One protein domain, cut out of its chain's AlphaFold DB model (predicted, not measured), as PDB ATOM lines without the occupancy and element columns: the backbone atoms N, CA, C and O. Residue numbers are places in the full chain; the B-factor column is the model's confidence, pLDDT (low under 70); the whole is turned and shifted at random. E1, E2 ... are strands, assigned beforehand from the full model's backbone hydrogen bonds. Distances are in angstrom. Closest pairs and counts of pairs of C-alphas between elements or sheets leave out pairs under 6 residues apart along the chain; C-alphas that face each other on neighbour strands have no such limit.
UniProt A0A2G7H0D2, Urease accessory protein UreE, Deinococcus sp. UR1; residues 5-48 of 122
ATOM      1  N   ASP A   5      13.899   7.031  45.569       91.69
ATOM      2  CA  ASP A   5      13.468   6.855  44.180       91.69
ATOM      3  C   ASP A   5      13.628   8.128  43.352       91.69
ATOM      4  O   ASP A   5      13.939   8.061  42.160       91.69
ATOM      5  N   ARG A   6      13.404   9.296  43.953       92.75
ATOM      6  CA  ARG A   6      13.494  10.592  43.274       92.75
ATOM      7  C   ARG A   6      14.925  10.972  42.867       92.75
ATOM      8  O   ARG A   6      15.077  11.856  42.031       92.75
ATOM      9  N   ARG A   7      15.961  10.278  43.360       90.12
ATOM     10  CA  ARG A   7      17.364  10.452  42.923       90.12
ATOM     11  C   ARG A   7      17.781   9.531  41.768       90.12
ATOM     12  O   ARG A   7      18.763   9.798  41.081       90.12
ATOM     13  N   ARG A   8      17.045   8.442  41.510       89.56
ATOM     14  CA  ARG A   8      17.420   7.413  40.515       89.56
ATOM     15  C   ARG A   8      17.006   7.786  39.082       89.56
ATOM     16  O   ARG A   8      16.172   7.129  38.468       89.56
ATOM     17  N   VAL A   9      17.556   8.850  38.514       88.94
ATOM     18  CA  VAL A   9      17.018   9.497  37.294       88.94
ATOM     19  C   VAL A   9      17.363   8.850  35.938       88.94
ATOM     20  O   VAL A   9      17.109   9.434  34.884       88.94
ATOM     21  N   ARG A  10      17.917   7.634  35.946       92.00
ATOM     22  CA  ARG A  10      18.186   6.825  34.745       92.00
ATOM     23  C   ARG A  10      17.542   5.457  34.889       92.00
ATOM     24  O   ARG A  10      18.173   4.522  35.375       92.00
ATOM     25  N   ARG A  11      16.264   5.351  34.526       92.94
ATOM     26  CA  ARG A  11      15.494   4.105  34.637       92.94
ATOM     27  C   ARG A  11      14.214   4.144  33.817       92.94
ATOM     28  O   ARG A  11      13.772   5.205  33.381       92.94
ATOM     29  N   ARG A  12      13.592   2.980  33.661       93.56
ATOM     30  CA  ARG A  12      12.212   2.873  33.183       93.56
ATOM     31  C   ARG A  12      11.267   2.990  34.373       93.56
ATOM     32  O   ARG A  12      11.517   2.398  35.420       93.56
ATOM     33  N   LEU A  13      10.209   3.765  34.206       92.94
ATOM     34  CA  LEU A  13       9.101   3.884  35.139       92.94
ATOM     35  C   LEU A  13       7.844   3.338  34.479       92.94
ATOM     36  O   LEU A  13       7.669   3.476  33.271       92.94
ATOM     37  N   ARG A  14       6.954   2.766  35.284       93.69
ATOM     38  CA  ARG A  14       5.608   2.412  34.849       93.69
ATOM     39  C   ARG A  14       4.612   3.313  35.559       93.69
ATOM     40  O   ARG A  14       4.570   3.329  36.787       93.69
ATOM     41  N   ALA A  15       3.860   4.084  34.786       92.94
ATOM     42  CA  ALA A  15       2.785   4.917  35.291       92.94
ATOM     43  C   ALA A  15       1.568   4.057  35.703       92.94
ATOM     44  O   ALA A  15       1.458   2.906  35.265       92.94
ATOM     45  N   PRO A  16       0.652   4.583  36.541       91.88
ATOM     46  CA  PRO A  16      -0.520   3.836  37.012       91.88
ATOM     47  C   PRO A  16      -1.454   3.343  35.897       91.88
ATOM     48  O   PRO A  16      -2.076   2.295  36.039       91.88
ATOM     49  N   ASP A  17      -1.517   4.058  34.773       93.44
ATOM     50  CA  ASP A  17      -2.269   3.682  33.567       93.44
ATOM     51  C   ASP A  17      -1.540   2.645  32.686       93.44
ATOM     52  O   ASP A  17      -2.022   2.249  31.626       93.44
ATOM     53  N   GLY A  18      -0.373   2.175  33.133       93.50
ATOM     54  CA  GLY A  18       0.428   1.156  32.471       93.50
ATOM     55  C   GLY A  18       1.437   1.691  31.458       93.50
ATOM     56  O   GLY A  18       2.206   0.879  30.930       93.50
ATOM     57  N   VAL A  19       1.484   3.007  31.213       93.88
ATOM     58  CA  VAL A  19       2.439   3.626  30.286       93.88
ATOM     59  C   VAL A  19       3.870   3.520  30.819       93.88
ATOM     60  O   VAL A  19       4.149   3.809  31.981       93.88
ATOM     61  N   GLU A  20       4.798   3.094  29.958       94.94
ATOM     62  CA  GLU A  20       6.232   3.103  30.263       94.94
ATOM     63  C   GLU A  20       6.821   4.487  29.955       94.94
ATOM     64  O   GLU A  20       6.763   4.947  28.813       94.94
ATOM     65  N   LEU A  21       7.424   5.117  30.963       92.75
ATOM     66  CA  LEU A  21       8.191   6.356  30.843       92.75
ATOM     67  C   LEU A  21       9.682   6.039  30.969       92.75
ATOM     68  O   LEU A  21      10.094   5.240  31.816       92.75
ATOM     69  N   ARG A  22      10.522   6.680  30.156       93.50
ATOM     70  CA  ARG A  22      11.981   6.488  30.197       93.50
ATOM     71  C   ARG A  22      12.650   7.731  30.755       93.50
ATOM     72  O   ARG A  22      12.725   8.751  30.083       93.50
ATOM     73  N   LEU A  23      13.173   7.627  31.973       92.31
ATOM     74  CA  LEU A  23      13.966   8.693  32.566       92.31
ATOM     75  C   LEU A  23      15.414   8.602  32.088       92.31
ATOM     76  O   LEU A  23      16.062   7.565  32.249       92.31
ATOM     77  N   ALA A  24      15.910   9.702  31.528       91.56
ATOM     78  CA  ALA A  24      17.295   9.872  31.104       91.56
ATOM     79  C   ALA A  24      17.775  11.299  31.416       91.56
ATOM     80  O   ALA A  24      18.096  12.071  30.515       91.56
ATOM     81  N   LEU A  25      17.783  11.666  32.701       89.88
ATOM     82  CA  LEU A  25      18.219  12.997  33.140       89.88
ATOM     83  C   LEU A  25      19.717  13.004  33.511       89.88
ATOM     84  O   LEU A  25      20.315  11.935  33.723       89.88
ATOM     85  N   PRO A  26      20.353  14.190  33.580       90.62
ATOM     86  CA  PRO A  26      21.721  14.328  34.066       90.62
ATOM     87  C   PRO A  26      21.924  13.706  35.454       90.62
ATOM     88  O   PRO A  26      21.023  13.671  36.292       90.62
ATOM     89  N   THR A  27      23.134  13.211  35.711       85.00
ATOM     90  CA  THR A  27      23.498  12.704  37.040       85.00
ATOM     91  C   THR A  27      23.388  13.829  38.070       85.00
ATOM     92  O   THR A  27      23.778  14.961  37.797       85.00
ATOM     93  N   GLY A  28      22.845  13.519  39.248       84.50
ATOM     94  CA  GLY A  28      22.615  14.500  40.310       84.50
ATOM     95  C   GLY A  28      21.275  15.237  40.221       84.50
ATOM     96  O   GLY A  28      20.934  15.965  41.151       84.50
ATOM     97  N   THR A  29      20.475  15.033  39.166       88.75
ATOM     98  CA  THR A  29      19.093  15.532  39.154       88.75
ATOM     99  C   THR A  29      18.272  14.852  40.253       88.75
ATOM    100  O   THR A  29      18.297  13.632  40.401       88.75
ATOM    101  N   VAL A  30      17.516  15.650  41.006       89.88
ATOM    102  CA  VAL A  30      16.531  15.174  41.982       89.88
ATOM    103  C   VAL A  30      15.147  15.531  41.461       89.88
ATOM    104  O   VAL A  30      14.878  16.689  41.150       89.88
ATOM    105  N   LEU A  31      14.273  14.536  41.344       92.00
ATOM    106  CA  LEU A  31      12.890  14.740  40.930       92.00
ATOM    107  C   LEU A  31      12.096  15.394  42.063       92.00
ATOM    108  O   LEU A  31      11.981  14.830  43.150       92.00
ATOM    109  N   THR A  32      11.502  16.553  41.801       90.81
ATOM    110  CA  THR A  32      10.681  17.272  42.783       90.81
ATOM    111  C   THR A  32       9.212  16.872  42.632       90.81
ATOM    112  O   THR A  32       8.699  16.923  41.510       90.81
ATOM    113  N   PRO A  33       8.501  16.490  43.712       92.94
ATOM    114  CA  PRO A  33       7.062  16.261  43.646       92.94
ATOM    115  C   PRO A  33       6.321  17.454  43.025       92.94
ATOM    116  O   PRO A  33       6.666  18.604  43.283       92.94
ATOM    117  N   GLY A  34       5.339  17.181  42.171       92.75
ATOM    118  CA  GLY A  34       4.623  18.193  41.389       92.75
ATOM    119  C   GLY A  34       5.277  18.552  40.049       92.75
ATOM    120  O   GLY A  34       4.634  19.179  39.212       92.75
ATOM    121  N   SER A  35       6.518  18.124  39.789       92.25
ATOM    122  CA  SER A  35       7.162  18.333  38.484       92.25
ATOM    123  C   SER A  35       6.609  17.389  37.419       92.25
ATOM    124  O   SER A  35       6.429  16.195  37.669       92.25
ATOM    125  N   VAL A  36       6.374  17.914  36.215       93.75
ATOM    126  CA  VAL A  36       5.937  17.128  35.055       93.75
ATOM    127  C   VAL A  36       7.140  16.393  34.458       93.75
ATOM    128  O   VAL A  36       8.156  17.011  34.153       93.75
ATOM    129  N   LEU A  37       7.020  15.077  34.295       92.88
ATOM    130  CA  LEU A  37       8.010  14.224  33.636       92.88
ATOM    131  C   LEU A  37       7.816  14.204  32.119       92.88
ATOM    132  O   LEU A  37       8.782  14.303  31.370       92.88
ATOM    133  N   GLU A  38       6.570  14.057  31.674       92.94
ATOM    134  CA  GLU A  38       6.201  13.951  30.264       92.94
ATOM    135  C   GLU A  38       4.727  14.340  30.090       92.94
ATOM    136  O   GLU A  38       3.921  14.168  31.008       92.94
ATOM    137  N   VAL A  39       4.364  14.838  28.907       94.00
ATOM    138  CA  VAL A  39       2.968  14.997  28.482       94.00
ATOM    139  C   VAL A  39       2.751  14.128  27.251       94.00
ATOM    140  O   VAL A  39       3.426  14.310  26.239       94.00
ATOM    141  N   ARG A  40       1.802  13.191  27.315       92.94
ATOM    142  CA  ARG A  40       1.516  12.255  26.222       92.94
ATOM    143  C   ARG A  40       0.017  12.110  26.029       92.94
ATOM    144  O   ARG A  40      -0.697  11.761  26.960       92.94
ATOM    145  N   GLY A  41      -0.463  12.377  24.813       90.25
ATOM    146  CA  GLY A  41      -1.884  12.228  24.479       90.25
ATOM    147  C   GLY A  41      -2.821  13.076  25.350       90.25
ATOM    148  O   GLY A  41      -3.911  12.627  25.674       90.25
ATOM    149  N   GLY A  42      -2.383  14.267  25.777       93.25
ATOM    150  CA  GLY A  42      -3.156  15.140  26.671       93.25
ATOM    151  C   GLY A  42      -3.099  14.761  28.157       93.25
ATOM    152  O   GLY A  42      -3.680  15.469  28.974       93.25
ATOM    153  N   VAL A  43      -2.381  13.695  28.522       94.88
ATOM    154  CA  VAL A  43      -2.148  13.285  29.914       94.88
ATOM    155  C   VAL A  43      -0.773  13.770  30.367       94.88
ATOM    156  O   VAL A  43       0.229  13.516  29.697       94.88
ATOM    157  N   SER A  44      -0.722  14.443  31.515       95.75
ATOM    158  CA  SER A  44       0.524  14.872  32.160       95.75
ATOM    159  C   SER A  44       0.945  13.865  33.226       95.75
ATOM    160  O   SER A  44       0.202  13.612  34.173       95.75
ATOM    161  N   TYR A  45       2.159  13.334  33.113       95.50
ATOM    162  CA  TYR A  45       2.749  12.453  34.119       95.50
ATOM    163  C   TYR A  45       3.556  13.288  35.099       95.50
ATOM    164  O   TYR A  45       4.529  13.934  34.716       95.50
ATOM    165  N   VAL A  46       3.152  13.282  36.365       95.38
ATOM    166  CA  VAL A  46       3.707  14.157  37.404       95.38
ATOM    167  C   VAL A  46       4.392  13.323  38.479       95.38
ATOM    168  O   VAL A  46       3.914  12.255  38.861       95.38
ATOM    169  N   VAL A  47       5.524  13.809  38.987       94.69
ATOM    170  CA  VAL A  47       6.217  13.195  40.123       94.69
ATOM    171  C   VAL A  47       5.331  13.297  41.366       94.69
ATOM    172  O   VAL A  47       5.031  14.394  41.829       94.69
ATOM    173  N   GLY A  48       4.948  12.158  41.942       94.00
ATOM    174  CA  GLY A  48       4.261  12.093  43.235       94.00
ATOM    175  C   GLY A  48       5.201  11.692  44.373       94.00
ATOM    176  O   GLY A  48       6.090  10.854  44.175       94.00
TER     177      GLY A  48
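Overview. This is residues 5 to 48 of the 122 residues of the protein "Urease accessory protein UreE" of Deinococcus sp. UR1 (UniProt A0A2G7H0D2). Two small two-stranded hairpins, E1 with E2 and then E3 with E4, stand as separate layers, loosely set over each other and joined by a long loop. The 44 printed residues hold no named helix and four strands in the order E1 E2 E3 E4, each sheet antiparallel; the class is all strand, with 19 residues in named elements. The whole is compact, with a radius of gyration of the C-alphas of 10.2 A, and elongated, spanning 29 by 19 by 14 A.

Arrangement. Look first at E1, residues 10 to 14, and E2, residues 20 to 24, a hairpin at 165 degrees; N 13 and O 21 are 2.8 A apart. Further on, E3, residues 36 to 40, and E4, residues 43 to 46, form a hairpin at 163 degrees, with N 37 and O 45 at 2.8 A. The closest C-alphas of E2 and E3, Leu 21 and Glu 38, are 7.9 A apart. E1 is apart from E3 and E4, and E2 from E4.

Along the chain. Find C-alpha 10 at (18.186, 6.825, 34.745); E1 runs 13.3 A from there. E2 measures 13.0 A, E3 11.0 A and E4 9.5 A, ending at C-alpha 46, (3.707, 14.157, 37.404).

Size, cuts and confidence. The C-alphas farthest apart, of Gly 28 and Gly 41, are 29.3 A apart. The printed part has no cut; the link E2 to E3 is long, and no printed residue is under 70 in pLDDT.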